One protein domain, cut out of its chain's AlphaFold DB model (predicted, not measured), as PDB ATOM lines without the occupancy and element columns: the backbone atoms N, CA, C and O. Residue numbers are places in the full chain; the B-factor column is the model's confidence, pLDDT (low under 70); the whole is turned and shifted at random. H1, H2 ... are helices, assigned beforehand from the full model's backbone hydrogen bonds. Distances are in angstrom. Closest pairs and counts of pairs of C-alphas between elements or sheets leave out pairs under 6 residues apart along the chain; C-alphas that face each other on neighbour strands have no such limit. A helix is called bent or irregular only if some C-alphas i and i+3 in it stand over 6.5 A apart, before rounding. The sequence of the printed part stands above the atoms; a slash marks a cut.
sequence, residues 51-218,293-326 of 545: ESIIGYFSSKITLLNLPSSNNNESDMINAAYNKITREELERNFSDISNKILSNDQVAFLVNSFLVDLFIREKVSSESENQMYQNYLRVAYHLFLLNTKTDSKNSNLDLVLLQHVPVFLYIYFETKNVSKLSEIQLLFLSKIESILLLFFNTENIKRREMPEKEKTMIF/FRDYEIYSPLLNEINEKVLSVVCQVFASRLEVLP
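This is residues 51 to 218 and 293 to 326 of the 545 residues of an uncharacterized protein of Naegleria fowleri (UniProt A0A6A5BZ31). Two long helices, H5 and H8, lie side by side and run the same way, and shorter helices cover them: H1 crosses H5, while H7 and H9 cross H8. H3 lies along H1, H4 lies along H7, and H2 stands off by itself on a loose loop, touching no helix; residues 207 to 213, beyond most of H8, stick out. The printed part has 202 residues with nine named helices, H1 to H9 in order along the chain, and no named strand, so its class is all helix. It is compact, with a radius of gyration of the C-alphas of 16.9 A and spans of 50 by 39 by 36 A.

H1 holds residues 51 to 62, from C-alpha 51 at (-30.862, -28.445, -5.702), and is irregular, but only just: C-alphas 59 and 62 are 6.51 A apart. H2 holds residues 74 to 81. H3 holds residues 86 to 102 and measures 22.1 A; it is irregular, with C-alphas 92 and 95 standing 7.5 A apart, and has a kink of 49 degrees near residue 93. H4 holds residues 104 to 118 and measures 21.2 A. H5, residues 126 to 147, measures 31.9 A and starts at C-alpha 126, (-42.360, -21.316, 1.689). H6 is four residues, 158 to 161, and H7 holds residues 164 to 175. H8, the longest helix, holds residues 182 to 208 and measures 38.7 A. H9, residues 308 to 319, measures 16.0 A and ends at C-alpha 319, (-44.850, -39.735, -27.466).

H1 touches residues 131 to 138 of H5 at a steep tilt of 64 degrees, the same way; the closest C-alphas, of Ser 58 and Tyr 135, are 4.4 A apart. H1 and H3 touch at a shallow tilt of 21 degrees, opposite ways, through residues 53 to 57 and 96 to 100 alone, closest at the C-alphas of Phe 57 and Ile 96, 6.9 A. H2 is apart from H1 and H3. H3 and H4 only just touch, only at the corner, the C-alphas of Ile 100 and Val 106 being closest at 6.1 A. H4 and H7 touch at a shallow tilt of 7 degrees, the same way, with the C-alphas of Asn 111 and Val 166 closest at 6.3 A. H5 and H8 touch at a shallow tilt of 5 degrees, the same way; their closest C-alphas, of Tyr 140 and Ile 194, are 6.8 A apart. H6 touches residues 136 to 143 of H5, with the C-alphas of Ala 139 and Leu 160 closest at 5.2 A. H7 touches H8 with residues 167 to 171 alone, at a steep tilt of 57 degrees, opposite ways; the C-alphas of Phe 167 and Ile 191 are closest at 6.1 A. H9 touches residues 195 to 202 of H8, about perpendicular at 74 degrees, with the C-alphas of Phe 199 and Val 310 closest at 5.6 A. The helix packing is part aligned and part crossed: of 7 touching pairs with a tilt, 4 are at a shallow one. Every O i to N i+4 pair is within hydrogen-bond range in H4, H5, H7, H8 and H9, against 5 of 8 in H1, 2 of 4 in H2 and 11 of 13 in H3, while H6 is too short for such a pair.

The two C-alphas farthest apart are those of Ser 125 and Lys 212, 52.3 A. Residues 219 to 292 are not printed, and C-alphas 218 and 293 stand 34.4 A apart across this cut, in the link from H8 to H9. The link from H1 to H2 is long, with 11 residues. Residues 293 to 307 are a long stretch with no named element. The mean pLDDT of the printed part is 72.2; 71 residues are under 70, among them residues 64 to 85, 200 to 218 and 293 to 309.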
ATOM      1  N   GLU A  51     -30.157 -29.591  -6.280       90.12
ATOM      2  CA  GLU A  51     -30.862 -28.445  -5.702       90.12
ATOM      3  C   GLU A  51     -30.255 -27.114  -6.164       90.12
ATOM      4  O   GLU A  51     -30.986 -26.168  -6.448       90.12
ATOM      5  N   SER A  52     -28.923 -27.038  -6.310       90.75
ATOM      6  CA  SER A  52     -28.263 -25.840  -6.847       90.75
ATOM      7  C   SER A  52     -28.620 -25.596  -8.316       90.75
ATOM      8  O   SER A  52     -28.795 -24.448  -8.723       90.75
ATOM      9  N   ILE A  53     -28.786 -26.668  -9.102       93.44
ATOM     10  CA  ILE A  53     -29.224 -26.602 -10.502       93.44
ATOM     11  C   ILE A  53     -30.661 -26.070 -10.573       93.44
ATOM     12  O   ILE A  53     -30.921 -25.140 -11.340       93.44
ATOM     13  N   ILE A  54     -31.568 -26.607  -9.745       94.31
ATOM     14  CA  ILE A  54     -32.963 -26.146  -9.656       94.31
ATOM     15  C   ILE A  54     -33.005 -24.673  -9.245       94.31
ATOM     16  O   ILE A  54     -33.599 -23.864  -9.950       94.31
ATOM     17  N   GLY A  55     -32.322 -24.301  -8.158       91.94
ATOM     18  CA  GLY A  55     -32.296 -22.925  -7.660       91.94
ATOM     19  C   GLY A  55     -31.760 -21.927  -8.690       91.94
ATOM     20  O   GLY A  55     -32.355 -20.865  -8.895       91.94
ATOM     21  N   TYR A  56     -30.682 -22.281  -9.400       92.75
ATOM     22  CA  TYR A  56     -30.139 -21.446 -10.473       92.75
ATOM     23  C   TYR A  56     -31.137 -21.279 -11.623       92.75
ATOM     24  O   TYR A  56     -31.376 -20.154 -12.062       92.75
ATOM     25  N   PHE A  57     -31.759 -22.365 -12.087       92.50
ATOM     26  CA  PHE A  57     -32.764 -22.304 -13.148       92.50
ATOM     27  C   PHE A  57     -33.989 -21.475 -12.737       92.50
ATOM     28  O   PHE A  57     -34.406 -20.591 -13.484       92.50
ATOM     29  N   SER A  58     -34.499 -21.660 -11.518       90.38
ATOM     30  CA  SER A  58     -35.612 -20.878 -10.965       90.38
ATOM     31  C   SER A  58     -35.311 -19.378 -10.898       90.38
ATOM     32  O   SER A  58     -36.202 -18.562 -11.130       90.38
ATOM     33  N   SER A  59     -34.061 -18.983 -10.630       88.69
ATOM     34  CA  SER A  59     -33.665 -17.565 -10.568       88.69
ATOM     35  C   SER A  59     -33.768 -16.834 -11.918       88.69
ATOM     36  O   SER A  59     -33.925 -15.608 -11.960       88.69
ATOM     37  N   LYS A  60     -33.753 -17.582 -13.033       86.00
ATOM     38  CA  LYS A  60     -33.840 -17.053 -14.404       86.00
ATOM     39  C   LYS A  60     -35.220 -16.502 -14.763       86.00
ATOM     40  O   LYS A  60     -35.353 -15.871 -15.808       86.00
ATOM     41  N   ILE A  61     -36.215 -16.660 -13.888       78.69
ATOM     42  CA  ILE A  61     -37.528 -16.010 -13.998       78.69
ATOM     43  C   ILE A  61     -37.408 -14.492 -14.221       78.69
ATOM     44  O   ILE A  61     -38.158 -13.917 -15.005       78.69
ATOM     45  N   THR A  62     -36.405 -13.864 -13.599       74.31
ATOM     46  CA  THR A  62     -36.109 -12.429 -13.727       74.31
ATOM     47  C   THR A  62     -35.631 -12.040 -15.126       74.31
ATOM     48  O   THR A  62     -36.006 -10.985 -15.624       74.31
ATOM     49  N   LEU A  63     -34.861 -12.903 -15.800       74.06
ATOM     50  CA  LEU A  63     -34.379 -12.654 -17.165       74.06
ATOM     51  C   LEU A  63     -35.496 -12.711 -18.204       74.06
ATOM     52  O   LEU A  63     -35.390 -12.079 -19.250       74.06
ATOM     53  N   LEU A  64     -36.559 -13.464 -17.925       66.88
ATOM     54  CA  LEU A  64     -37.715 -13.560 -18.810       66.88
ATOM     55  C   LEU A  64     -38.659 -12.347 -18.680       66.88
ATOM     56  O   LEU A  64     -39.674 -12.312 -19.370       66.88
ATOM     57  N   ASN A  65     -38.333 -11.353 -17.833       57.94
ATOM     58  CA  ASN A  65     -39.161 -10.165 -17.562       57.94
ATOM     59  C   ASN A  65     -40.633 -10.516 -17.278       57.94
ATOM     60  O   ASN A  65     -41.552  -9.810 -17.693       57.94
ATOM     61  N   LEU A  66     -40.857 -11.637 -16.593       57.88
ATOM     62  CA  LEU A  66     -42.194 -12.104 -16.252       57.88
ATOM     63  C   LEU A  66     -42.736 -11.248 -15.101       57.88
ATOM     64  O   LEU A  66     -41.992 -11.004 -14.145       57.88
ATOM     65  N   PRO A  67     -43.993 -10.771 -15.167       46.78
ATOM     66  CA  PRO A  67     -44.535  -9.914 -14.127       46.78
ATOM     67  C   PRO A  67     -44.492 -10.621 -12.771       46.78
ATOM     68  O   PRO A  67     -44.949 -11.753 -12.600       46.78
ATOM     69  N   SER A  68     -43.924  -9.931 -11.784       42.03
ATOM     70  CA  SER A  68     -44.050 -10.295 -10.381       42.03
ATOM     71  C   SER A  68     -45.430  -9.855  -9.901       42.03
ATOM     72  O   SER A  68     -45.609  -8.770  -9.355       42.03
ATOM     73  N   SER A  69     -46.416 -10.696 -10.160       45.50
ATOM     74  CA  SER A  69     -47.561 -10.912  -9.288       45.50
ATOM     75  C   SER A  69     -48.480  -9.765  -8.861       45.50
ATOM     76  O   SER A  69     -49.190  -9.966  -7.882       45.50
ATOM     77  N   ASN A  70     -48.498  -8.582  -9.495       37.34
ATOM     78  CA  ASN A  70     -49.315  -7.485  -8.943       37.34
ATOM     79  C   ASN A  70     -49.728  -6.306  -9.852       37.34
ATOM     80  O   ASN A  70     -50.107  -5.276  -9.304       37.34
ATOM     81  N   ASN A  71     -49.703  -6.373 -11.192       33.47
ATOM     82  CA  ASN A  71     -50.126  -5.213 -12.007       33.47
ATOM     83  C   ASN A  71     -50.805  -5.593 -13.330       33.47
ATOM     84  O   ASN A  71     -50.152  -6.202 -14.163       33.47
ATOM     85  N   ASN A  72     -52.059  -5.146 -13.523       40.38
ATOM     86  CA  ASN A  72     -52.901  -5.229 -14.737       40.38
ATOM     87  C   ASN A  72     -52.157  -5.671 -16.018       40.38
ATOM     88  O   ASN A  72     -51.427  -4.895 -16.635       40.38
ATOM     89  N   GLU A  73     -52.362  -6.939 -16.391       48.47
ATOM     90  CA  GLU A  73     -51.305  -7.794 -16.951       48.47
ATOM     91  C   GLU A  73     -51.338  -8.031 -18.477       48.47
ATOM     92  O   GLU A  73     -50.351  -8.528 -19.013       48.47
ATOM     93  N   SER A  74     -52.384  -7.675 -19.231       42.03
ATOM     94  CA  SER A  74     -52.503  -8.154 -20.628       42.03
ATOM     95  C   SER A  74     -51.548  -7.488 -21.633       42.03
ATOM     96  O   SER A  74     -50.931  -8.174 -22.451       42.03
ATOM     97  N   ASP A  75     -51.368  -6.166 -21.562       34.81
ATOM     98  CA  ASP A  75     -50.615  -5.411 -22.582       34.81
ATOM     99  C   ASP A  75     -49.097  -5.392 -22.323       34.81
ATOM    100  O   ASP A  75     -48.297  -5.296 -23.257       34.81
ATOM    101  N   MET A  76     -48.669  -5.551 -21.064       41.81
ATOM    102  CA  MET A  76     -47.241  -5.633 -20.713       41.81
ATOM    103  C   MET A  76     -46.641  -7.008 -21.007       41.81
ATOM    104  O   MET A  76     -45.471  -7.102 -21.382       41.81
ATOM    105  N   ILE A  77     -47.442  -8.068 -20.889       44.75
ATOM    106  CA  ILE A  77     -47.030  -9.442 -21.175       44.75
ATOM    107  C   ILE A  77     -46.636  -9.558 -22.652       44.75
ATOM    108  O   ILE A  77     -45.488  -9.891 -22.949       44.75
ATOM    109  N   ASN A  78     -47.508  -9.162 -23.584       39.34
ATOM    110  CA  ASN A  78     -47.205  -9.182 -25.022       39.34
ATOM    111  C   ASN A  78     -45.982  -8.316 -25.405       39.34
ATOM    112  O   ASN A  78     -45.252  -8.653 -26.340       39.34
ATOM    113  N   ALA A  79     -45.701  -7.242 -24.659       37.66
ATOM    114  CA  ALA A  79     -44.538  -6.380 -24.881       37.66
ATOM    115  C   ALA A  79     -43.200  -6.977 -24.386       37.66
ATOM    116  O   ALA A  79     -42.146  -6.616 -24.917       37.66
ATOM    117  N   ALA A  80     -43.222  -7.883 -23.400       45.56
ATOM    118  CA  ALA A  80     -42.039  -8.596 -22.911       45.56
ATOM    119  C   ALA A  80     -41.682  -9.807 -23.796       45.56
ATOM    120  O   ALA A  80     -40.510  -9.995 -24.129       45.56
ATOM    121  N   TYR A  81     -42.683 -10.572 -24.260       47.59
ATOM    122  CA  TYR A  81     -42.472 -11.755 -25.115       47.59
ATOM    123  C   TYR A  81     -41.858 -11.434 -26.479       47.59
ATOM    124  O   TYR A  81     -41.107 -12.245 -27.012       47.59
ATOM    125  N   ASN A  82     -42.143 -10.259 -27.040       48.78
ATOM    126  CA  ASN A  82     -41.664  -9.879 -28.372       48.78
ATOM    127  C   ASN A  82     -40.210  -9.370 -28.396       48.78
ATOM    128  O   ASN A  82     -39.718  -9.013 -29.465       48.78
ATOM    129  N   LYS A  83     -39.520  -9.303 -27.246       57.34
ATOM    130  CA  LYS A  83     -38.164  -8.733 -27.152       57.34
ATOM    131  C   LYS A  83     -37.039  -9.749 -26.992       57.34
ATOM    132  O   LYS A  83     -35.899  -9.381 -27.246       57.34
ATOM    133  N   ILE A  84     -37.328 -10.975 -26.560       64.19
ATOM    134  CA  ILE A  84     -36.279 -11.967 -26.304       64.19
ATOM    135  C   ILE A  84     -35.978 -12.711 -27.603       64.19
ATOM    136  O   ILE A  84     -36.825 -13.426 -28.138       64.19
ATOM    137  N   THR A  85     -34.766 -12.534 -28.117       69.19
ATOM    138  CA  THR A  85     -34.308 -13.210 -29.335       69.19
ATOM    139  C   THR A  85     -33.940 -14.671 -29.061       69.19
ATOM    140  O   THR A  85     -33.612 -15.062 -27.939       69.19
ATOM    141  N   ARG A  86     -33.940 -15.506 -30.107       70.75
ATOM    142  CA  ARG A  86     -33.498 -16.909 -30.011       70.75
ATOM    143  C   ARG A  86     -32.070 -17.032 -29.478       70.75
ATOM    144  O   ARG A  86     -31.813 -17.873 -28.624       70.75
ATOM    145  N   GLU A  87     -31.161 -16.197 -29.970       73.62
ATOM    146  CA  GLU A  87     -29.757 -16.198 -29.545       73.62
ATOM    147  C   GLU A  87     -29.635 -15.890 -28.051       73.62
ATOM    148  O   GLU A  87     -28.827 -16.498 -27.353       73.62
ATOM    149  N   GLU A  88     -30.484 -15.004 -27.525       76.88
ATOM    150  CA  GLU A  88     -30.556 -14.735 -26.091       76.88
ATOM    151  C   GLU A  88     -31.105 -15.925 -25.302       76.88
ATOM    152  O   GLU A  88     -30.594 -16.202 -24.218       76.88
ATOM    153  N   LEU A  89     -32.094 -16.659 -25.827       79.12
ATOM    154  CA  LEU A  89     -32.594 -17.881 -25.189       79.12
ATOM    155  C   LEU A  89     -31.533 -18.981 -25.159       79.12
ATOM    156  O   LEU A  89     -31.241 -19.519 -24.092       79.12
ATOM    157  N   GLU A  90     -30.915 -19.285 -26.299       81.50
ATOM    158  CA  GLU A  90     -29.884 -20.321 -26.395       81.50
ATOM    159  C   GLU A  90     -28.672 -19.976 -25.520       81.50
ATOM    160  O   GLU A  90     -28.237 -20.812 -24.728       81.50
ATOM    161  N   ARG A  91     -28.195 -18.725 -25.566       82.56
ATOM    162  CA  ARG A  91     -27.076 -18.250 -24.737       82.56
ATOM    163  C   ARG A  91     -27.366 -18.348 -23.241       82.56
ATOM    164  O   ARG A  91     -26.466 -18.651 -22.464       82.56
ATOM    165  N   ASN A  92     -28.595 -18.055 -22.818       81.88
ATOM    166  CA  ASN A  92     -28.923 -17.966 -21.396       81.88
ATOM    167  C   ASN A  92     -29.404 -19.289 -20.786       81.88
ATOM    168  O   ASN A  92     -29.268 -19.458 -19.569       81.88
ATOM    169  N   PHE A  93     -29.979 -20.188 -21.593       88.19
ATOM    170  CA  PHE A  93     -30.680 -21.378 -21.103       88.19
ATOM    171  C   PHE A  93     -30.138 -22.713 -21.613       88.19
ATOM    172  O   PHE A  93     -30.295 -23.699 -20.900       88.19
ATOM    173  N   SER A  94     -29.474 -22.785 -22.772       87.12
ATOM    174  CA  SER A  94     -29.070 -24.078 -23.359       87.12
ATOM    175  C   SER A  94     -28.210 -24.913 -22.401       87.12
ATOM    176  O   SER A  94     -28.527 -26.069 -22.118       87.12
ATOM    177  N   ASP A  95     -27.186 -24.301 -21.802       87.50
ATOM    178  CA  ASP A  95     -26.279 -24.982 -20.874       87.50
ATOM    179  C   ASP A  95     -26.996 -25.518 -19.629       87.50
ATOM    180  O   ASP A  95     -26.766 -26.657 -19.214       87.50
ATOM    181  N   ILE A  96     -27.868 -24.711 -19.015       90.38
ATOM    182  CA  ILE A  96     -28.579 -25.115 -17.795       90.38
ATOM    183  C   ILE A  96     -29.679 -26.137 -18.098       90.38
ATOM    184  O   ILE A  96     -29.821 -27.098 -17.345       90.38
ATOM    185  N   SER A  97     -30.391 -26.003 -19.218       90.94
ATOM    186  CA  SER A  97     -31.377 -26.984 -19.672       90.94
ATOM    187  C   SER A  97     -30.722 -28.333 -19.964       90.94
ATOM    188  O   SER A  97     -31.227 -29.358 -19.519       90.94
ATOM    189  N   ASN A  98     -29.553 -28.354 -20.612       90.00
ATOM    190  CA  ASN A  98     -28.803 -29.593 -20.827       90.00
ATOM    191  C   ASN A  98     -28.330 -30.210 -19.502       90.00
ATOM    192  O   ASN A  98     -28.446 -31.422 -19.324       90.00
ATOM    193  N   LYS A  99     -27.867 -29.401 -18.536       91.12
ATOM    194  CA  LYS A  99     -27.527 -29.890 -17.186       91.12
ATOM    195  C   LYS A  99     -28.730 -30.524 -16.486       91.12
ATOM    196  O   LYS A  99     -28.576 -31.604 -15.926       91.12
ATOM    197  N   ILE A 100     -29.906 -29.896 -16.561       92.56
ATOM    198  CA  ILE A 100     -31.162 -30.442 -16.024       92.56
ATOM    199  C   ILE A 100     -31.488 -31.789 -16.678       92.56
ATOM    200  O   ILE A 100     -31.671 -32.776 -15.975       92.56
ATOM    201  N   LEU A 101     -31.504 -31.846 -18.012       90.62
ATOM    202  CA  LEU A 101     -31.887 -33.044 -18.770       90.62
ATOM    203  C   LEU A 101     -30.883 -34.197 -18.633       90.62
ATOM    204  O   LEU A 101     -31.254 -35.356 -18.781       90.62
ATOM    205  N   SER A 102     -29.616 -33.887 -18.347       87.94
ATOM    206  CA  SER A 102     -28.563 -34.882 -18.110       87.94
ATOM    207  C   SER A 102     -28.522 -35.424 -16.676       87.94
ATOM    208  O   SER A 102     -27.786 -36.374 -16.409       87.94
ATOM    209  N   ASN A 103     -29.270 -34.824 -15.744       88.56
ATOM    210  CA  ASN A 103     -29.235 -35.175 -14.329       88.56
ATOM    211  C   ASN A 103     -30.602 -35.676 -13.845       88.56
ATOM    212  O   ASN A 103     -31.449 -34.899 -13.402       88.56
ATOM    213  N   ASP A 104     -30.774 -36.999 -13.844       84.50
ATOM    214  CA  ASP A 104     -32.009 -37.668 -13.414       84.50
ATOM    215  C   ASP A 104     -32.450 -37.304 -11.981       84.50
ATOM    216  O   ASP A 104     -33.638 -37.378 -11.660       84.50
ATOM    217  N   GLN A 105     -31.526 -36.872 -11.112       88.00
ATOM    218  CA  GLN A 105     -31.860 -36.448  -9.748       88.00
ATOM    219  C   GLN A 105     -32.651 -35.138  -9.727       88.00
ATOM    220  O   GLN A 105     -33.497 -34.956  -8.856       88.00
ATOM    221  N   VAL A 106     -32.416 -34.236 -10.686       90.88
ATOM    222  CA  VAL A 106     -33.170 -32.978 -10.800       90.88
ATOM    223  C   VAL A 106     -34.631 -33.282 -11.108       90.88
ATOM    224  O   VAL A 106     -35.523 -32.820 -10.394       90.88
ATOM    225  N   ALA A 107     -34.874 -34.119 -12.123       89.38
ATOM    226  CA  ALA A 107     -36.220 -34.551 -12.472       89.38
ATOM    227  C   ALA A 107     -36.895 -35.269 -11.295       89.38
ATOM    228  O   ALA A 107     -38.046 -34.973 -10.974       89.38
ATOM    229  N   PHE A 108     -36.161 -36.150 -10.604       89.12
ATOM    230  CA  PHE A 108     -36.653 -36.849  -9.420       89.12
ATOM    231  C   PHE A 108     -37.057 -35.903  -8.287       89.12
ATOM    232  O   PHE A 108     -38.116 -36.114  -7.706       89.12
ATOM    233  N   LEU A 109     -36.261 -34.882  -7.956       91.06
ATOM    234  CA  LEU A 109     -36.581 -33.948  -6.871       91.06
ATOM    235  C   LEU A 109     -37.839 -33.134  -7.170       91.06
ATOM    236  O   LEU A 109     -38.720 -33.048  -6.319       91.06
ATOM    237  N   VAL A 110     -37.961 -32.605  -8.391       92.62
ATOM    238  CA  VAL A 110     -39.159 -31.863  -8.821       92.62
ATOM    239  C   VAL A 110     -40.389 -32.772  -8.799       92.62
ATOM    240  O   VAL A 110     -41.420 -32.413  -8.236       92.62
ATOM    241  N   ASN A 111     -40.276 -33.978  -9.357       91.50
ATOM    242  CA  ASN A 111     -41.359 -34.959  -9.372       91.50
ATOM    243  C   ASN A 111     -41.745 -35.413  -7.956       91.50
ATOM    244  O   ASN A 111     -42.929 -35.526  -7.646       91.50
ATOM    245  N   SER A 112     -40.758 -35.635  -7.085       87.81
ATOM    246  CA  SER A 112     -40.968 -36.026  -5.688       87.81
ATOM    247  C   SER A 112     -41.633 -34.921  -4.897       87.81
ATOM    248  O   SER A 112     -42.537 -35.220  -4.134       87.81
ATOM    249  N   PHE A 113     -41.242 -33.662  -5.104       91.31
ATOM    250  CA  PHE A 113     -41.903 -32.516  -4.489       91.31
ATOM    251  C   PHE A 113     -43.386 -32.459  -4.877       91.31
ATOM    252  O   PHE A 113     -44.242 -32.321  -4.008       91.31
ATOM    253  N   LEU A 114     -43.707 -32.626  -6.164       89.81
ATOM    254  CA  LEU A 114     -45.092 -32.600  -6.636       89.81
ATOM    255  C   LEU A 114     -45.915 -33.770  -6.068       89.81
ATOM    256  O   LEU A 114     -47.014 -33.559  -5.564       89.81
ATOM    257  N   VAL A 115     -45.380 -34.993  -6.081       86.19
ATOM    258  CA  VAL A 115     -46.045 -36.149  -5.454       86.19
ATOM    259  C   VAL A 115     -46.170 -35.963  -3.941       86.19
ATOM    260  O   VAL A 115     -47.217 -36.252  -3.370       86.19
ATOM    261  N   ASP A 116     -45.140 -35.456  -3.270       84.75
ATOM    262  CA  ASP A 116     -45.171 -35.208  -1.832       84.75
ATOM    263  C   ASP A 116     -46.215 -34.147  -1.464       84.75
ATOM    264  O   ASP A 116     -46.894 -34.307  -0.454       84.75
ATOM    265  N   LEU A 117     -46.392 -33.116  -2.293       84.69
ATOM    266  CA  LEU A 117     -47.388 -32.068  -2.095       84.69
ATOM    267  C   LEU A 117     -48.824 -32.579  -2.283       84.69
ATOM    268  O   LEU A 117     -49.694 -32.277  -1.468       84.69
ATOM    269  N   PHE A 118     -49.091 -33.320  -3.361       80.50
ATOM    270  CA  PHE A 118     -50.455 -33.724  -3.729       80.50
ATOM    271  C   PHE A 118     -50.903 -35.048  -3.127       80.50
ATOM    272  O   PHE A 118     -52.083 -35.211  -2.841       80.50
ATOM    273  N   ILE A 119     -49.974 -35.985  -2.956       73.31
ATOM    274  CA  ILE A 119     -50.281 -37.363  -2.571       73.31
ATOM    275  C   ILE A 119     -49.841 -37.626  -1.139       73.31
ATOM    276  O   ILE A 119     -50.600 -38.198  -0.371       73.31
ATOM    277  N   ARG A 120     -48.629 -37.208  -0.745       69.44
ATOM    278  CA  ARG A 120     -48.125 -37.458   0.624       69.44
ATOM    279  C   ARG A 120     -48.422 -36.331   1.615       69.44
ATOM    280  O   ARG A 120     -47.998 -36.433   2.763       69.44
ATOM    281  N   GLU A 121     -49.096 -35.275   1.160       72.75
ATOM    282  CA  GLU A 121     -49.477 -34.083   1.931       72.75
ATOM    283  C   GLU A 121     -48.338 -33.504   2.793       72.75
ATOM    284  O   GLU A 121     -48.552 -32.978   3.888       72.75
ATOM    285  N   LYS A 122     -47.088 -33.601   2.323       78.50
ATOM    286  CA  LYS A 122     -45.950 -33.087   3.084       78.50
ATOM    287  C   LYS A 122     -45.925 -31.570   3.020       78.50
ATOM    288  O   LYS A 122     -45.841 -30.967   1.949       78.50
ATOM    289  N   VAL A 123     -45.908 -30.958   4.198       72.75
ATOM    290  CA  VAL A 123     -45.723 -29.515   4.337       72.75
ATOM    291  C   VAL A 123     -44.289 -29.168   3.948       72.75
ATOM    292  O   VAL A 123     -43.339 -29.566   4.620       72.75
ATOM    293  N   SER A 124     -44.149 -28.430   2.852       80.94
ATOM    294  CA  SER A 124     -42.869 -27.887   2.387       80.94
ATOM    295  C   SER A 124     -42.701 -26.443   2.856       80.94
ATOM    296  O   SER A 124     -43.690 -25.746   3.102       80.94
ATOM    297  N   SER A 125     -41.456 -25.979   2.973       84.94
ATOM    298  CA  SER A 125     -41.184 -24.587   3.345       84.94
ATOM    299  C   SER A 125     -41.652 -23.607   2.260       84.94
ATOM    300  O   SER A 125     -41.707 -23.938   1.075       84.94
ATOM    301  N   GLU A 126     -41.960 -22.364   2.642       83.88
ATOM    302  CA  GLU A 126     -42.360 -21.316   1.689       83.88
ATOM    303  C   GLU A 126     -41.280 -21.060   0.624       83.88
ATOM    304  O   GLU A 126     -41.588 -20.920  -0.559       83.88
ATOM    305  N   SER A 127     -40.003 -21.096   1.016       85.12
ATOM    306  CA  SER A 127     -38.881 -20.940   0.088       85.12
ATOM    307  C   SER A 127     -38.769 -22.087  -0.917       85.12
ATOM    308  O   SER A 127     -38.499 -21.839  -2.092       85.12
ATOM    309  N   GLU A 128     -38.996 -23.336  -0.492       86.12
ATOM    310  CA  GLU A 128     -39.022 -24.488  -1.405       86.12
ATOM    311  C   GLU A 128     -40.209 -24.392  -2.362       86.12
ATOM    312  O   GLU A 128     -40.032 -24.535  -3.572       86.12
ATOM    313  N   ASN A 129     -41.397 -24.061  -1.846       86.12
ATOM    314  CA  ASN A 129     -42.589 -23.857  -2.665       86.12
ATOM    315  C   ASN A 129     -42.332 -22.805  -3.749       86.12
ATOM    316  O   ASN A 129     -42.578 -23.066  -4.927       86.12
ATOM    317  N   GLN A 130     -41.776 -21.647  -3.385       86.50
ATOM    318  CA  GLN A 130     -41.449 -20.592  -4.344       86.50
ATOM    319  C   GLN A 130     -40.420 -21.055  -5.384       86.50
ATOM    320  O   GLN A 130     -40.562 -20.758  -6.573       86.50
ATOM    321  N   MET A 131     -39.393 -21.797  -4.960       91.12
ATOM    322  CA  MET A 131     -38.360 -22.316  -5.853       91.12
ATOM    323  C   MET A 131     -38.953 -23.238  -6.927       91.12
ATOM    324  O   MET A 131     -38.674 -23.033  -8.111       91.12
ATOM    325  N   TYR A 132     -39.787 -24.211  -6.544       90.75
ATOM    326  CA  TYR A 132     -40.414 -25.146  -7.487       90.75
ATOM    327  C   TYR A 132     -41.492 -24.480  -8.353       90.75
ATOM    328  O   TYR A 132     -41.616 -24.807  -9.534       90.75
ATOM    329  N   GLN A 133     -42.229 -23.496  -7.828       86.88
ATOM    330  CA  GLN A 133     -43.151 -22.698  -8.645       86.88
ATOM    331  C   GLN A 133     -42.410 -21.921  -9.734       86.88
ATOM    332  O   GLN A 133     -42.809 -21.958 -10.898       86.88
ATOM    333  N   ASN A 134     -41.308 -21.258  -9.374       86.50
ATOM    334  CA  ASN A 134     -40.484 -20.526 -10.332       86.50
ATOM    335  C   ASN A 134     -39.848 -21.470 -11.359       86.50
ATOM    336  O   ASN A 134     -39.800 -21.124 -12.536       86.50
ATOM    337  N   TYR A 135     -39.421 -22.668 -10.944       93.12
ATOM    338  CA  TYR A 135     -38.915 -23.698 -11.855       93.12
ATOM    339  C   TYR A 135     -39.953 -24.034 -12.936       93.12
ATOM    340  O   TYR A 135     -39.659 -23.948 -14.130       93.12
ATOM    341  N   LEU A 136     -41.187 -24.353 -12.524       89.75
ATOM    342  CA  LEU A 136     -42.274 -24.683 -13.449       89.75
ATOM    343  C   LEU A 136     -42.629 -23.505 -14.356       89.75
ATOM    344  O   LEU A 136     -42.856 -23.706 -15.548       89.75
ATOM    345  N   ARG A 137     -42.623 -22.276 -13.828       83.06
ATOM    346  CA  ARG A 137     -42.905 -21.068 -14.612       83.06
ATOM    347  C   ARG A 137     -41.838 -20.823 -15.682       83.06
ATOM    348  O   ARG A 137     -42.171 -20.574 -16.838       83.06
ATOM    349  N   VAL A 138     -40.554 -20.937 -15.335       85.50
ATOM    350  CA  VAL A 138     -39.457 -20.812 -16.310       85.50
ATOM    351  C   VAL A 138     -39.575 -21.895 -17.386       85.50
ATOM    352  O   VAL A 138     -39.510 -21.576 -18.571       85.50
ATOM    353  N   ALA A 139     -39.823 -23.152 -17.003       89.62
ATOM    354  CA  ALA A 139     -40.004 -24.253 -17.950       89.62
ATOM    355  C   ALA A 139     -41.210 -24.037 -18.889       89.62
ATOM    356  O   ALA A 139     -41.100 -24.259 -20.094       89.62
ATOM    357  N   TYR A 140     -42.334 -23.542 -18.358       85.56
ATOM    358  CA  TYR A 140     -43.531 -23.183 -19.125       85.56
ATOM    359  C   TYR A 140     -43.229 -22.159 -20.223       85.56
ATOM    360  O   TYR A 140     -43.553 -22.365 -21.394       85.56
ATOM    361  N   HIS A 141     -42.567 -21.059 -19.863       78.38
ATOM    362  CA  HIS A 141     -42.278 -19.996 -20.822       78.38
ATOM    363  C   HIS A 141     -41.183 -20.369 -21.813       78.38
ATOM    364  O   HIS A 141     -41.275 -19.982 -22.976       78.38
ATOM    365  N   LEU A 142     -40.190 -21.163 -21.402       82.31
ATOM    366  CA  LEU A 142     -39.214 -21.716 -22.340       82.31
ATOM    367  C   LEU A 142     -39.881 -22.613 -23.379       82.31
ATOM    368  O   LEU A 142     -39.555 -22.497 -24.557       82.31
ATOM    369  N   PHE A 143     -40.847 -23.445 -22.980       83.38
ATOM    370  CA  PHE A 143     -41.624 -24.242 -23.926       83.38
ATOM    371  C   PHE A 143     -42.372 -23.351 -24.930       83.38
ATOM    372  O   PHE A 143     -42.236 -23.544 -26.137       83.38
ATOM    373  N   LEU A 144     -43.113 -22.347 -24.444       75.50
ATOM    374  CA  LEU A 144     -43.893 -21.428 -25.285       75.50
ATOM    375  C   LEU A 144     -43.022 -20.634 -26.273       75.50
ATOM    376  O   LEU A 144     -43.428 -20.382 -27.406       75.50
ATOM    377  N   LEU A 145     -41.838 -20.203 -25.841       74.31
ATOM    378  CA  LEU A 145     -40.909 -19.455 -26.685       74.31
ATOM    379  C   LEU A 145     -40.231 -20.356 -27.720       74.31
ATOM    380  O   LEU A 145     -40.048 -19.941 -28.862       74.31
ATOM    381  N   ASN A 146     -39.910 -21.596 -27.347       74.25
ATOM    382  CA  ASN A 146     -39.283 -22.553 -28.249       74.25
ATOM    383  C   ASN A 146     -40.206 -22.950 -29.411       74.25
ATOM    384  O   ASN A 146     -39.754 -23.101 -30.542       74.25
ATOM    385  N   THR A 147     -41.509 -23.085 -29.154       64.62
ATOM    386  CA  THR A 147     -42.486 -23.566 -30.145       64.62
ATOM    387  C   THR A 147     -42.839 -22.541 -31.220       64.62
ATOM    388  O   THR A 147     -43.320 -22.935 -32.275       64.62
ATOM    389  N   LYS A 148     -42.554 -21.253 -30.994       60.41
ATOM    390  CA  LYS A 148     -42.670 -20.186 -32.005       60.41
ATOM    391  C   LYS A 148     -41.493 -20.142 -32.980       60.41
ATOM    392  O   LYS A 148     -41.530 -19.405 -33.961       60.41
ATOM    393  N   THR A 149     -40.428 -20.885 -32.695       55.22
ATOM    394  CA  THR A 149     -39.236 -20.936 -33.538       55.22
ATOM    395  C   THR A 149     -39.204 -22.278 -34.263       55.22
ATOM    396  O   THR A 149     -39.108 -23.312 -33.615       55.22
ATOM    397  N   ASP A 150     -39.263 -22.280 -35.599       47.94
ATOM    398  CA  ASP A 150     -39.305 -23.469 -36.485       47.94
ATOM    399  C   ASP A 150     -38.048 -24.380 -36.436       47.94
ATOM    400  O   ASP A 150     -37.737 -25.133 -37.363       47.94
ATOM    401  N   SER A 151     -37.260 -24.326 -35.360       48.47
ATOM    402  CA  SER A 151     -35.983 -25.025 -35.258       48.47
ATOM    403  C   SER A 151     -36.109 -26.351 -34.503       48.47
ATOM    404  O   SER A 151     -36.497 -26.406 -33.339       48.47
ATOM    405  N   LYS A 152     -35.716 -27.441 -35.169       53.59
ATOM    406  CA  LYS A 152     -35.797 -28.824 -34.667       53.59
ATOM    407  C   LYS A 152     -34.755 -29.198 -33.591       53.59
ATOM    408  O   LYS A 152     -34.746 -30.343 -33.159       53.59
ATOM    409  N   ASN A 153     -33.886 -28.273 -33.161       54.16
ATOM    410  CA  ASN A 153     -32.639 -28.611 -32.445       54.16
ATOM    411  C   ASN A 153     -32.486 -27.999 -31.042       54.16
ATOM    412  O   ASN A 153     -31.406 -28.070 -30.458       54.16
ATOM    413  N   SER A 154     -33.531 -27.389 -30.493       69.88
ATOM    414  CA  SER A 154     -33.502 -26.828 -29.142       69.88
ATOM    415  C   SER A 154     -34.139 -27.805 -28.149       69.88
ATOM    416  O   SER A 154     -35.302 -28.173 -28.300       69.88
ATOM    417  N   ASN A 155     -33.380 -28.196 -27.118       80.75
ATOM    418  CA  ASN A 155     -33.837 -29.059 -26.019       80.75
ATOM    419  C   ASN A 155     -34.648 -28.298 -24.948       80.75
ATOM    420  O   ASN A 155     -34.946 -28.843 -23.886       80.75
ATOM    421  N   LEU A 156     -34.961 -27.019 -25.173       85.81
ATOM    422  CA  LEU A 156     -35.580 -26.157 -24.162       85.81
ATOM    423  C   LEU A 156     -36.998 -26.617 -23.794       85.81
ATOM    424  O   LEU A 156     -37.390 -26.529 -22.633       85.81
ATOM    425  N   ASP A 157     -37.742 -27.156 -24.760       85.38
ATOM    426  CA  ASP A 157     -39.072 -27.732 -24.544       85.38
ATOM    427  C   ASP A 157     -39.042 -29.028 -23.717       85.38
ATOM    428  O   ASP A 157     -39.975 -29.306 -22.957       85.38
ATOM    429  N   LEU A 158     -37.951 -29.795 -23.811       90.88
ATOM    430  CA  LEU A 158     -37.785 -31.064 -23.100       90.88
ATOM    431  C   LEU A 158     -37.780 -30.889 -21.577       90.88
ATOM    432  O   LEU A 158     -38.204 -31.797 -20.863       90.88
ATOM    433  N   VAL A 159     -37.357 -29.720 -21.075       93.12
ATOM    434  CA  VAL A 159     -37.321 -29.426 -19.631       93.12
ATOM    435  C   VAL A 159     -38.714 -29.486 -19.012       93.12
ATOM    436  O   VAL A 159     -38.848 -29.959 -17.888       93.12
ATOM    437  N   LEU A 160     -39.747 -29.040 -19.731       93.19
ATOM    438  CA  LEU A 160     -41.133 -29.146 -19.274       93.19
ATOM    439  C   LEU A 160     -41.715 -30.530 -19.586       93.19
ATOM    440  O   LEU A 160     -42.382 -31.127 -18.740       93.19
ATOM    441  N   LEU A 161     -41.435 -31.060 -20.784       92.69
ATOM    442  CA  LEU A 161     -41.972 -32.347 -21.241       92.69
ATOM    443  C   LEU A 161     -41.559 -33.523 -20.350       92.69
ATOM    444  O   LEU A 161     -42.363 -34.428 -20.142       92.69
ATOM    445  N   GLN A 162     -40.353 -33.506 -19.771       92.81
ATOM    446  CA  GLN A 162     -39.886 -34.592 -18.900       92.81
ATOM    447  C   GLN A 162     -40.764 -34.804 -17.645       92.81
ATOM    448  O   GLN A 162     -40.711 -35.876 -17.038       92.81
ATOM    449  N   HIS A 163     -41.579 -33.813 -17.261       94.12
ATOM    450  CA  HIS A 163     -42.462 -33.854 -16.089       94.12
ATOM    451  C   HIS A 163     -43.919 -34.221 -16.419       94.12
ATOM    452  O   HIS A 163     -44.709 -34.456 -15.504       94.12
ATOM    453  N   VAL A 164     -44.274 -34.346 -17.708       93.81
ATOM    454  CA  VAL A 164     -45.620 -34.749 -18.168       93.81
ATOM    455  C   VAL A 164     -46.169 -35.989 -17.454       93.81
ATOM    456  O   VAL A 164     -47.330 -35.943 -17.049       93.81
ATOM    457  N   PRO A 165     -45.387 -37.065 -17.228       92.19
ATOM    458  CA  PRO A 165     -45.883 -38.237 -16.509       92.19
ATOM    459  C   PRO A 165     -46.494 -37.904 -15.146       92.19
ATOM    460  O   PRO A 165     -47.582 -38.366 -14.815       92.19
ATOM    461  N   VAL A 166     -45.816 -37.061 -14.367       91.19
ATOM    462  CA  VAL A 166     -46.256 -36.688 -13.019       91.19
ATOM    463  C   VAL A 166     -47.416 -35.701 -13.067       91.19
ATOM    464  O   VAL A 166     -48.318 -35.792 -12.241       91.19
ATOM    465  N   PHE A 167     -47.452 -34.809 -14.061       91.81
ATOM    466  CA  PHE A 167     -48.604 -33.931 -14.286       91.81
ATOM    467  C   PHE A 167     -49.882 -34.721 -14.575       91.81
ATOM    468  O   PHE A 167     -50.917 -34.431 -13.979       91.81
ATOM    469  N   LEU A 168     -49.803 -35.745 -15.434       88.88
ATOM    470  CA  LEU A 168     -50.926 -36.643 -15.706       88.88
ATOM    471  C   LEU A 168     -51.341 -37.396 -14.441       88.88
ATOM    472  O   LEU A 168     -52.527 -37.443 -14.128       88.88
ATOM    473  N   TYR A 169     -50.372 -37.935 -13.695       86.81
ATOM    474  CA  TYR A 169     -50.644 -38.654 -12.453       86.81
ATOM    475  C   TYR A 169     -51.404 -37.792 -11.440       86.81
ATOM    476  O   TYR A 169     -52.472 -38.181 -10.976       86.81
ATOM    477  N   ILE A 170     -50.901 -36.587 -11.156       86.38
ATOM    478  CA  ILE A 170     -51.534 -35.655 -10.216       86.38
ATOM    479  C   ILE A 170     -52.919 -35.252 -10.699       86.38
ATOM    480  O   ILE A 170     -53.850 -35.234  -9.899       86.38
ATOM    481  N   TYR A 171     -53.081 -34.951 -11.989       85.56
ATOM    482  CA  TYR A 171     -54.382 -34.583 -12.537       85.56
ATOM    483  C   TYR A 171     -55.418 -35.699 -12.328       85.56
ATOM    484  O   TYR A 171     -56.512 -35.436 -11.834       85.56
ATOM    485  N   PHE A 172     -55.070 -36.953 -12.636       80.75
ATOM    486  CA  PHE A 172     -55.976 -38.087 -12.441       80.75
ATOM    487  C   PHE A 172     -56.289 -38.350 -10.964       80.75
ATOM    488  O   PHE A 172     -57.458 -38.519 -10.624       80.75
ATOM    489  N   GLU A 173     -55.280 -38.330 -10.091       77.25
ATOM    490  CA  GLU A 173     -55.467 -38.551  -8.651       77.25
ATOM    491  C   GLU A 173     -56.324 -37.451  -8.015       77.25
ATOM    492  O   GLU A 173     -57.206 -37.738  -7.217       77.25
ATOM    493  N   THR A 174     -56.123 -36.189  -8.403       76.94
ATOM    494  CA  THR A 174     -56.843 -35.044  -7.819       76.94
ATOM    495  C   THR A 174     -58.254 -34.846  -8.375       76.94
ATOM    496  O   THR A 174     -59.079 -34.236  -7.694       76.94
ATOM    497  N   LYS A 175     -58.580 -35.399  -9.555       69.69
ATOM    498  CA  LYS A 175     -59.905 -35.285 -10.198       69.69
ATOM    499  C   LYS A 175     -61.056 -35.781  -9.313       69.69
ATOM    500  O   LYS A 175     -62.150 -35.227  -9.376       69.69
ATOM    501  N   ASN A 176     -60.804 -36.789  -8.476       60.12
ATOM    502  CA  ASN A 176     -61.810 -37.413  -7.609       60.12
ATOM    503  C   ASN A 176     -61.687 -36.984  -6.133       60.12
ATOM    504  O   ASN A 176     -62.354 -37.544  -5.259       60.12
ATOM    505  N   VAL A 177     -60.845 -35.992  -5.829       65.75
ATOM    506  CA  VAL A 177     -60.598 -35.541  -4.455       65.75
ATOM    507  C   VAL A 177     -61.568 -34.434  -4.077       65.75
ATOM    508  O   VAL A 177     -61.572 -33.349  -4.650       65.75
ATOM    509  N   SER A 178     -62.375 -34.691  -3.049       57.12
ATOM    510  CA  SER A 178     -63.413 -33.755  -2.604       57.12
ATOM    511  C   SER A 178     -62.881 -32.511  -1.877       57.12
ATOM    512  O   SER A 178     -63.615 -31.527  -1.764       57.12
ATOM    513  N   LYS A 179     -61.638 -32.526  -1.367       73.50
ATOM    514  CA  LYS A 179     -61.017 -31.391  -0.660       73.50
ATOM    515  C   LYS A 179     -59.507 -31.331  -0.900       73.50
ATOM    516  O   LYS A 179     -58.789 -32.227  -0.475       73.50
ATOM    517  N   LEU A 180     -59.041 -30.245  -1.515       77.38
ATOM    518  CA  LEU A 180     -57.624 -29.898  -1.669       77.38
ATOM    519  C   LEU A 180     -57.315 -28.628  -0.859       77.38
ATOM    520  O   LEU A 180     -58.176 -27.760  -0.712       77.38
ATOM    521  N   SER A 181     -56.093 -28.513  -0.336       81.81
ATOM    522  CA  SER A 181     -55.602 -27.286   0.312       81.81
ATOM    523  C   SER A 181     -55.386 -26.151  -0.698       81.81
ATOM    524  O   SER A 181     -55.223 -26.398  -1.890       81.81
ATOM    525  N   GLU A 182     -55.313 -24.900  -0.233       79.44
ATOM    526  CA  GLU A 182     -55.065 -23.734  -1.101       79.44
ATOM    527  C   GLU A 182     -53.758 -23.855  -1.903       79.44
ATOM    528  O   GLU A 182     -53.719 -23.526  -3.088       79.44
ATOM    529  N   ILE A 183     -52.696 -24.390  -1.288       80.38
ATOM    530  CA  ILE A 183     -51.407 -24.615  -1.960       80.38
ATOM    531  C   ILE A 183     -51.556 -25.680  -3.054       80.38
ATOM    532  O   ILE A 183     -51.070 -25.486  -4.168       80.38
ATOM    533  N   GLN A 184     -52.251 -26.785  -2.769       83.00
ATOM    534  CA  GLN A 184     -52.524 -27.828  -3.761       83.00
ATOM    535  C   GLN A 184     -53.393 -27.292  -4.905       83.00
ATOM    536  O   GLN A 184     -53.068 -27.527  -6.061       83.00
ATOM    537  N   LEU A 185     -54.440 -26.512  -4.618       77.94
ATOM    538  CA  LEU A 185     -55.273 -25.873  -5.644       77.94
ATOM    539  C   LEU A 185     -54.451 -24.941  -6.545       77.94
ATOM    540  O   LEU A 185     -54.578 -24.991  -7.767       77.94
ATOM    541  N   LEU A 186     -53.552 -24.145  -5.960       75.94
ATOM    542  CA  LEU A 186     -52.663 -23.258  -6.711       75.94
ATOM    543  C   LEU A 186     -51.715 -24.038  -7.632       75.94
ATOM    544  O   LEU A 186     -51.534 -23.672  -8.793       75.94
ATOM    545  N   PHE A 187     -51.085 -25.104  -7.135       81.50
ATOM    546  CA  PHE A 187     -50.227 -25.940  -7.974       81.50
ATOM    547  C   PHE A 187     -51.025 -26.731  -9.017       81.50
ATOM    548  O   PHE A 187     -50.524 -26.928 -10.123       81.50
ATOM    549  N   LEU A 188     -52.261 -27.134  -8.713       81.12
ATOM    550  CA  LEU A 188     -53.119 -27.855  -9.647       81.12
ATOM    551  C   LEU A 188     -53.473 -26.941 -10.818       81.12
ATOM    552  O   LEU A 188     -53.223 -27.310 -11.955       81.12
ATOM    553  N   SER A 189     -53.899 -25.706 -10.544       74.25
ATOM    554  CA  SER A 189     -54.172 -24.680 -11.564       74.25
ATOM    555  C   SER A 189     -52.975 -24.449 -12.509       74.25
ATOM    556  O   SER A 189     -53.133 -24.274 -13.722       74.25
ATOM    557  N   LYS A 190     -51.741 -24.538 -11.990       78.88
ATOM    558  CA  LYS A 190     -50.502 -24.460 -12.790       78.88
ATOM    559  C   LYS A 190     -50.274 -25.703 -13.649       78.88
ATOM    560  O   LYS A 190     -49.931 -25.568 -14.822       78.88
ATOM    561  N   ILE A 191     -50.482 -26.897 -13.093       84.44
ATOM    562  CA  ILE A 191     -50.418 -28.163 -13.839       84.44
ATOM    563  C   ILE A 191     -51.459 -28.163 -14.963       84.44
ATOM    564  O   ILE A 191     -51.125 -28.443 -16.110       84.44
ATOM    565  N   GLU A 192     -52.694 -27.771 -14.669       77.69
ATOM    566  CA  GLU A 192     -53.775 -27.653 -15.647       77.69
ATOM    567  C   GLU A 192     -53.416 -26.669 -16.775       77.69
ATOM    568  O   GLU A 192     -53.590 -26.972 -17.957       77.69
ATOM    569  N   SER A 193     -52.812 -25.527 -16.430       73.38
ATOM    570  CA  SER A 193     -52.308 -24.550 -17.407       73.38
ATOM    571  C   SER A 193     -51.219 -25.132 -18.316       73.38
ATOM    572  O   SER A 193     -51.194 -24.843 -19.515       73.38
ATOM    573  N   ILE A 194     -50.324 -25.966 -17.772       83.50
ATOM    574  CA  ILE A 194     -49.298 -26.690 -18.538       83.50
ATOM    575  C   ILE A 194     -49.947 -27.705 -19.493       83.50
ATOM    576  O   ILE A 194     -49.578 -27.766 -20.666       83.50
ATOM    577  N   LEU A 195     -50.933 -28.478 -19.032       83.31
ATOM    578  CA  LEU A 195     -51.629 -29.463 -19.870       83.31
ATOM    579  C   LEU A 195     -52.348 -28.790 -21.052       83.31
ATOM    580  O   LEU A 195     -52.231 -29.239 -22.195       83.31
ATOM    581  N   LEU A 196     -53.021 -27.664 -20.804       74.06
ATOM    582  CA  LEU A 196     -53.674 -26.880 -21.854       74.06
ATOM    583  C   LEU A 196     -52.681 -26.204 -22.808       74.06
ATOM    584  O   LEU A 196     -52.983 -26.059 -23.994       74.06
ATOM    585  N   LEU A 197     -51.492 -25.818 -22.330       78.00
ATOM    586  CA  LEU A 197     -50.428 -25.285 -23.185       78.00
ATOM    587  C   LEU A 197     -50.023 -26.298 -24.261       78.00
ATOM    588  O   LEU A 197     -49.921 -25.920 -25.431       78.00
ATOM    589  N   PHE A 198     -49.825 -27.569 -23.896       78.00
ATOM    590  CA  PHE A 198     -49.482 -28.617 -24.864       78.00
ATOM    591  C   PHE A 198     -50.574 -28.782 -25.924       78.00
ATOM    592  O   PHE A 198     -50.278 -28.769 -27.119       78.00
ATOM    593  N   PHE A 199     -51.836 -28.854 -25.494       73.75
ATOM    594  CA  PHE A 199     -52.981 -28.976 -26.396       73.75
ATOM    595  C   PHE A 199     -53.096 -27.793 -27.364       73.75
ATOM    596  O   PHE A 199     -53.215 -27.979 -28.576       73.75
ATOM    597  N   ASN A 200     -53.018 -26.565 -26.851       64.25
ATOM    598  CA  ASN A 200     -53.151 -25.371 -27.680       64.25
ATOM    599  C   ASN A 200     -51.979 -25.193 -28.639       64.25
ATOM    600  O   ASN A 200     -52.197 -24.837 -29.794       64.25
ATOM    601  N   THR A 201     -50.758 -25.486 -28.195       67.12
ATOM    602  CA  THR A 201     -49.572 -25.398 -29.052       67.12
ATOM    603  C   THR A 201     -49.672 -26.363 -30.232       67.12
ATOM    604  O   THR A 201     -49.422 -25.967 -31.367       67.12
ATOM    605  N   GLU A 202     -50.084 -27.611 -30.001       68.69
ATOM    606  CA  GLU A 202     -50.289 -28.563 -31.097       68.69
ATOM    607  C   GLU A 202     -51.442 -28.170 -32.019       68.69
ATOM    608  O   GLU A 202     -51.333 -28.312 -33.237       68.69
ATOM    609  N   ASN A 203     -52.530 -27.618 -31.480       60.19
ATOM    610  CA  ASN A 203     -53.630 -27.129 -32.308       60.19
ATOM    611  C   ASN A 203     -53.219 -25.954 -33.198       60.19
ATOM    612  O   ASN A 203     -53.663 -25.886 -34.342       60.19
ATOM    613  N   ILE A 204     -52.379 -25.043 -32.701       57.94
ATOM    614  CA  ILE A 204     -51.835 -23.936 -33.497       57.94
ATOM    615  C   ILE A 204     -50.974 -24.494 -34.633       57.94
ATOM    616  O   ILE A 204     -51.268 -24.212 -35.793       57.94
ATOM    617  N   LYS A 205     -50.022 -25.389 -34.336       58.84
ATOM    618  CA  LYS A 205     -49.187 -26.034 -35.365       58.84
ATOM    619  C   LYS A 205     -50.022 -26.731 -36.441       58.84
ATOM    620  O   LYS A 205     -49.790 -26.543 -37.630       58.84
ATOM    621  N   ARG A 206     -51.044 -27.499 -36.045       54.41
ATOM    622  CA  ARG A 206     -51.950 -28.182 -36.986       54.41
ATOM    623  C   ARG A 206     -52.802 -27.210 -37.808       54.41
ATOM    624  O   ARG A 206     -53.202 -27.548 -38.915       54.41
ATOM    625  N   ARG A 207     -53.110 -26.013 -37.299       47.66
ATOM    626  CA  ARG A 207     -53.841 -24.978 -38.054       47.66
ATOM    627  C   ARG A 207     -52.945 -24.267 -39.067       47.66
ATOM    628  O   ARG A 207     -53.425 -23.981 -40.163       47.66
ATOM    629  N   GLU A 208     -51.691 -24.022 -38.694       46.41
ATOM    630  CA  GLU A 208     -50.659 -23.372 -39.515       46.41
ATOM    631  C   GLU A 208     -50.090 -24.298 -40.601       46.41
ATOM    632  O   GLU A 208     -49.621 -23.822 -41.634       46.41
ATOM    633  N   MET A 209     -50.195 -25.620 -40.424       41.12
ATOM    634  CA  MET A 209     -49.861 -26.592 -41.466       41.12
ATOM    635  C   MET A 209     -50.763 -26.429 -42.707       41.12
ATOM    636  O   MET A 209     -51.975 -26.248 -42.567       41.12
ATOM    637  N   PRO A 210     -50.229 -26.534 -43.939       38.19
ATOM    638  CA  PRO A 210     -51.035 -26.574 -45.160       38.19
ATOM    639  C   PRO A 210     -52.094 -27.683 -45.080       38.19
ATOM    640  O   PRO A 210     -51.813 -28.753 -44.550       38.19
ATOM    641  N   GLU A 211     -53.296 -27.499 -45.640       37.59
ATOM    642  CA  GLU A 211     -54.405 -28.479 -45.536       37.59
ATOM    643  C   GLU A 211     -54.042 -29.921 -45.938       37.59
ATOM    644  O   GLU A 211     -54.619 -30.871 -45.415       37.59
ATOM    645  N   LYS A 212     -53.041 -30.095 -46.809       31.70
ATOM    646  CA  LYS A 212     -52.502 -31.403 -47.219       31.70
ATOM    647  C   LYS A 212     -51.666 -32.114 -46.138       31.70
ATOM    648  O   LYS A 212     -51.484 -33.319 -46.235       31.70
ATOM    649  N   GLU A 213     -51.173 -31.381 -45.142       32.03
ATOM    650  CA  GLU A 213     -50.320 -31.850 -44.036       32.03
ATOM    651  C   GLU A 213     -51.049 -31.853 -42.681       32.03
ATOM    652  O   GLU A 213     -50.580 -32.469 -41.728       32.03
ATOM    653  N   LYS A 214     -52.233 -31.222 -42.589       32.31
ATOM    654  CA  LYS A 214     -53.079 -31.226 -41.375       32.31
ATOM    655  C   LYS A 214     -53.537 -32.623 -40.961       32.31
ATOM    656  O   LYS A 214     -53.924 -32.847 -39.816       32.31
ATOM    657  N   THR A 215     -53.507 -33.568 -41.894       30.16
ATOM    658  CA  THR A 215     -53.678 -34.985 -41.602       30.16
ATOM    659  C   THR A 215     -52.317 -35.570 -41.239       30.16
ATOM    660  O   THR A 215     -51.406 -35.586 -42.062       30.16
ATOM    661  N   MET A 216     -52.179 -36.126 -40.028       29.69
ATOM    662  CA  MET A 216     -51.157 -37.147 -39.787       29.69
ATOM    663  C   MET A 216     -51.501 -38.350 -40.672       29.69
ATOM    664  O   MET A 216     -52.224 -39.261 -40.272       29.69
ATOM    665  N   ILE A 217     -51.037 -38.326 -41.918       27.73
ATOM    666  CA  ILE A 217     -51.147 -39.459 -42.823       27.73
ATOM    667  C   ILE A 217     -50.013 -40.408 -42.452       27.73
ATOM    668  O   ILE A 217     -48.878 -40.255 -42.898       27.73
ATOM    669  N   PHE A 218     -50.321 -41.422 -41.645       25.00
ATOM    670  CA  PHE A 218     -49.503 -42.628 -41.637       25.00
ATOM    671  C   PHE A 218     -49.677 -43.310 -42.998       25.00
ATOM    672  O   PHE A 218     -50.686 -43.967 -43.261       25.00
ATOM    673  N   PHE A 293     -49.811 -18.396 -17.510       52.44
ATOM    674  CA  PHE A 293     -49.447 -19.281 -16.416       52.44
ATOM    675  C   PHE A 293     -50.230 -18.804 -15.189       52.44
ATOM    676  O   PHE A 293     -50.054 -17.670 -14.746       52.44
ATOM    677  N   ARG A 294     -51.187 -19.609 -14.715       57.06
ATOM    678  CA  ARG A 294     -52.161 -19.150 -13.722       57.06
ATOM    679  C   ARG A 294     -51.513 -19.013 -12.356       57.06
ATOM    680  O   ARG A 294     -51.272 -19.994 -11.655       57.06
ATOM    681  N   ASP A 295     -51.276 -17.767 -11.977       47.62
ATOM    682  CA  ASP A 295     -50.688 -17.423 -10.689       47.62
ATOM    683  C   ASP A 295     -51.720 -16.967  -9.645       47.62
ATOM    684  O   ASP A 295     -51.404 -16.985  -8.456       47.62
ATOM    685  N   TYR A 296     -52.951 -16.627 -10.065       44.88
ATOM    686  CA  TYR A 296     -53.972 -15.984  -9.210       44.88
ATOM    687  C   TYR A 296     -55.347 -16.659  -9.195       44.88
ATOM    688  O   TYR A 296     -56.201 -16.295  -8.388       44.88
ATOM    689  N   GLU A 297     -55.597 -17.649 -10.054       46.50
ATOM    690  CA  GLU A 297     -56.905 -18.307 -10.107       46.50
ATOM    691  C   GLU A 297     -56.986 -19.433  -9.070       46.50
ATOM    692  O   GLU A 297     -56.785 -20.606  -9.374       46.50
ATOM    693  N   ILE A 298     -57.264 -19.042  -7.822       43.34
ATOM    694  CA  ILE A 298     -57.456 -19.938  -6.667       43.34
ATOM    695  C   ILE A 298     -58.860 -20.588  -6.686       43.34
ATOM    696  O   ILE A 298     -59.071 -21.632  -6.076       43.34
ATOM    697  N   TYR A 299     -59.829 -20.001  -7.402       37.06
ATOM    698  CA  TYR A 299     -61.258 -20.268  -7.172       37.06
ATOM    699  C   TYR A 299     -61.992 -21.094  -8.237       37.06
ATOM    700  O   TYR A 299     -63.197 -21.305  -8.101       37.06
ATOM    701  N   SER A 300     -61.325 -21.598  -9.276       39.22
ATOM    702  CA  SER A 300     -61.983 -22.535 -10.193       39.22
ATOM    703  C   SER A 300     -60.964 -23.433 -10.891       39.22
ATOM    704  O   SER A 300     -60.229 -22.951 -11.753       39.22
ATOM    705  N   PRO A 301     -60.893 -24.724 -10.527       48.25
ATOM    706  CA  PRO A 301     -60.150 -25.698 -11.310       48.25
ATOM    707  C   PRO A 301     -60.677 -25.736 -12.748       48.25
ATOM    708  O   PRO A 301     -61.891 -25.702 -12.973       48.25
ATOM    709  N   LEU A 302     -59.785 -25.905 -13.720       52.06
ATOM    710  CA  LEU A 302     -60.112 -26.104 -15.136       52.06
ATOM    711  C   LEU A 302     -60.650 -27.506 -15.425       52.06
ATOM    712  O   LEU A 302     -60.621 -27.955 -16.570       52.06
ATOM    713  N   LEU A 303     -61.184 -28.188 -14.412       50.56
ATOM    714  CA  LEU A 303     -61.738 -29.538 -14.492       50.56
ATOM    715  C   LEU A 303     -62.744 -29.699 -15.646       50.56
ATOM    716  O   LEU A 303     -62.855 -30.787 -16.199       50.56
ATOM    717  N   ASN A 304     -63.425 -28.618 -16.051       49.03
ATOM    718  CA  ASN A 304     -64.342 -28.613 -17.196       49.03
ATOM    719  C   ASN A 304     -63.670 -28.326 -18.559       49.03
ATOM    720  O   ASN A 304     -64.257 -28.631 -19.595       49.03
ATOM    721  N   GLU A 305     -62.475 -27.728 -18.586       55.03
ATOM    722  CA  GLU A 305     -61.713 -27.438 -19.814       55.03
ATOM    723  C   GLU A 305     -60.752 -28.578 -20.190       55.03
ATOM    724  O   GLU A 305     -60.501 -28.808 -21.375       55.03
ATOM    725  N   ILE A 306     -60.241 -29.325 -19.206       65.44
ATOM    726  CA  ILE A 306     -59.390 -30.497 -19.439       65.44
ATOM    727  C   ILE A 306     -60.276 -31.733 -19.569       65.44
ATOM    728  O   ILE A 306     -60.644 -32.376 -18.592       65.44
ATOM    729  N   ASN A 307     -60.625 -32.062 -20.809       66.50
ATOM    730  CA  ASN A 307     -61.288 -33.318 -21.163       66.50
ATOM    731  C   ASN A 307     -60.268 -34.351 -21.678       66.50
ATOM    732  O   ASN A 307     -59.082 -34.048 -21.835       66.50
ATOM    733  N   GLU A 308     -60.701 -35.574 -21.994       65.19
ATOM    734  CA  GLU A 308     -59.751 -36.597 -22.451       65.19
ATOM    735  C   GLU A 308     -59.080 -36.272 -23.787       65.19
ATOM    736  O   GLU A 308     -57.978 -36.757 -24.025       65.19
ATOM    737  N   LYS A 309     -59.659 -35.406 -24.630       65.25
ATOM    738  CA  LYS A 309     -58.985 -34.955 -25.861       65.25
ATOM    739  C   LYS A 309     -57.728 -34.150 -25.535       65.25
ATOM    740  O   LYS A 309     -56.711 -34.319 -26.204       65.25
ATOM    741  N   VAL A 310     -57.771 -33.315 -24.494       70.19
ATOM    742  CA  VAL A 310     -56.587 -32.589 -24.004       70.19
ATOM    743  C   VAL A 310     -55.531 -33.587 -23.533       70.19
ATOM    744  O   VAL A 310     -54.393 -33.524 -23.990       70.19
ATOM    745  N   LEU A 311     -55.912 -34.551 -22.691       78.94
ATOM    746  CA  LEU A 311     -54.995 -35.553 -22.129       78.94
ATOM    747  C   LEU A 311     -54.378 -36.467 -23.204       78.94
ATOM    748  O   LEU A 311     -53.185 -36.764 -23.148       78.94
ATOM    749  N   SER A 312     -55.170 -36.859 -24.206       70.38
ATOM    750  CA  SER A 312     -54.740 -37.598 -25.398       70.38
ATOM    751  C   SER A 312     -53.673 -36.822 -26.176       70.38
ATOM    752  O   SER A 312     -52.579 -37.335 -26.415       70.38
ATOM    753  N   VAL A 313     -53.908 -35.539 -26.473       70.56
ATOM    754  CA  VAL A 313     -52.913 -34.701 -27.160       70.56
ATOM    755  C   VAL A 313     -51.653 -34.509 -26.318       70.56
ATOM    756  O   VAL A 313     -50.556 -34.582 -26.865       70.56
ATOM    757  N   VAL A 314     -51.762 -34.328 -24.998       81.88
ATOM    758  CA  VAL A 314     -50.579 -34.273 -24.117       81.88
ATOM    759  C   VAL A 314     -49.753 -35.557 -24.232       81.88
ATOM    760  O   VAL A 314     -48.529 -35.494 -24.373       81.88
ATOM    761  N   CYS A 315     -50.413 -36.719 -24.227       82.50
ATOM    762  CA  CYS A 315     -49.754 -38.007 -24.417       82.50
ATOM    763  C   CYS A 315     -49.082 -38.107 -25.799       82.50
ATOM    764  O   CYS A 315     -47.935 -38.542 -25.886       82.50
ATOM    765  N   GLN A 316     -49.728 -37.619 -26.863       77.00
ATOM    766  CA  GLN A 316     -49.155 -37.573 -28.215       77.00
ATOM    767  C   GLN A 316     -47.919 -36.670 -28.304       77.00
ATOM    768  O   GLN A 316     -46.920 -37.063 -28.910       77.00
ATOM    769  N   VAL A 317     -47.947 -35.484 -27.687       80.31
ATOM    770  CA  VAL A 317     -46.783 -34.580 -27.645       80.31
ATOM    771  C   VAL A 317     -45.610 -35.270 -26.963       80.31
ATOM    772  O   VAL A 317     -44.502 -35.272 -27.502       80.31
ATOM    773  N   PHE A 318     -45.853 -35.906 -25.817       86.69
ATOM    774  CA  PHE A 318     -44.836 -36.682 -25.116       86.69
ATOM    775  C   PHE A 318     -44.298 -37.832 -25.985       86.69
ATOM    776  O   PHE A 318     -43.085 -37.962 -26.165       86.69
ATOM    777  N   ALA A 319     -45.194 -38.610 -26.599       82.94
ATOM    778  CA  ALA A 319     -44.850 -39.735 -27.466       82.94
ATOM    779  C   ALA A 319     -44.014 -39.311 -28.687       82.94
ATOM    780  O   ALA A 319     -43.092 -40.018 -29.092       82.94
ATOM    781  N   SER A 320     -44.276 -38.126 -29.244       80.62
ATOM    782  CA  SER A 320     -43.537 -37.594 -30.396       80.62
ATOM    783  C   SER A 320     -42.066 -37.266 -30.101       80.62
ATOM    784  O   SER A 320     -41.282 -37.080 -31.031       80.62
ATOM    785  N   ARG A 321     -41.669 -37.192 -28.822       83.50
ATOM    786  CA  ARG A 321     -40.317 -36.797 -28.387       83.50
ATOM    787  C   ARG A 321     -39.563 -37.892 -27.630       83.50
ATOM    788  O   ARG A 321     -38.505 -37.612 -27.071       83.50
ATOM    789  N   LEU A 322     -40.040 -39.140 -27.647       85.00
ATOM    790  CA  LEU A 322     -39.434 -40.261 -26.905       85.00
ATOM    791  C   LEU A 322     -37.976 -40.563 -27.282       85.00
ATOM    792  O   LEU A 322     -37.236 -41.101 -26.462       85.00
ATOM    793  N   GLU A 323     -37.545 -40.219 -28.497       83.81
ATOM    794  CA  GLU A 323     -36.156 -40.419 -28.939       83.81
ATOM    795  C   GLU A 323     -35.155 -39.497 -28.236       83.81
ATOM    796  O   GLU A 323     -33.999 -39.872 -28.051       83.81
ATOM    797  N   VAL A 324     -35.599 -38.302 -27.837       85.62
ATOM    798  CA  VAL A 324     -34.745 -37.253 -27.255       85.62
ATOM    799  C   VAL A 324     -35.041 -36.986 -25.779       85.62
ATOM    800  O   VAL A 324     -34.278 -36.282 -25.120       85.62
ATOM    801  N   LEU A 325     -36.135 -37.533 -25.243       87.62
ATOM    802  CA  LEU A 325     -36.493 -37.392 -23.835       87.62
ATOM    803  C   LEU A 325     -35.532 -38.167 -22.915       87.62
ATOM    804  O   LEU A 325     -35.084 -39.264 -23.266       87.62
ATOM    805  N   PRO A 326     -35.268 -37.654 -21.698       87.12
ATOM    806  CA  PRO A 326     -34.549 -38.410 -20.681       87.12
ATOM    807  C   PRO A 326     -35.230 -39.755 -20.396       87.12
ATOM    808  O   PRO A 326     -36.449 -39.832 -20.213       87.12
TER     809      PRO A 326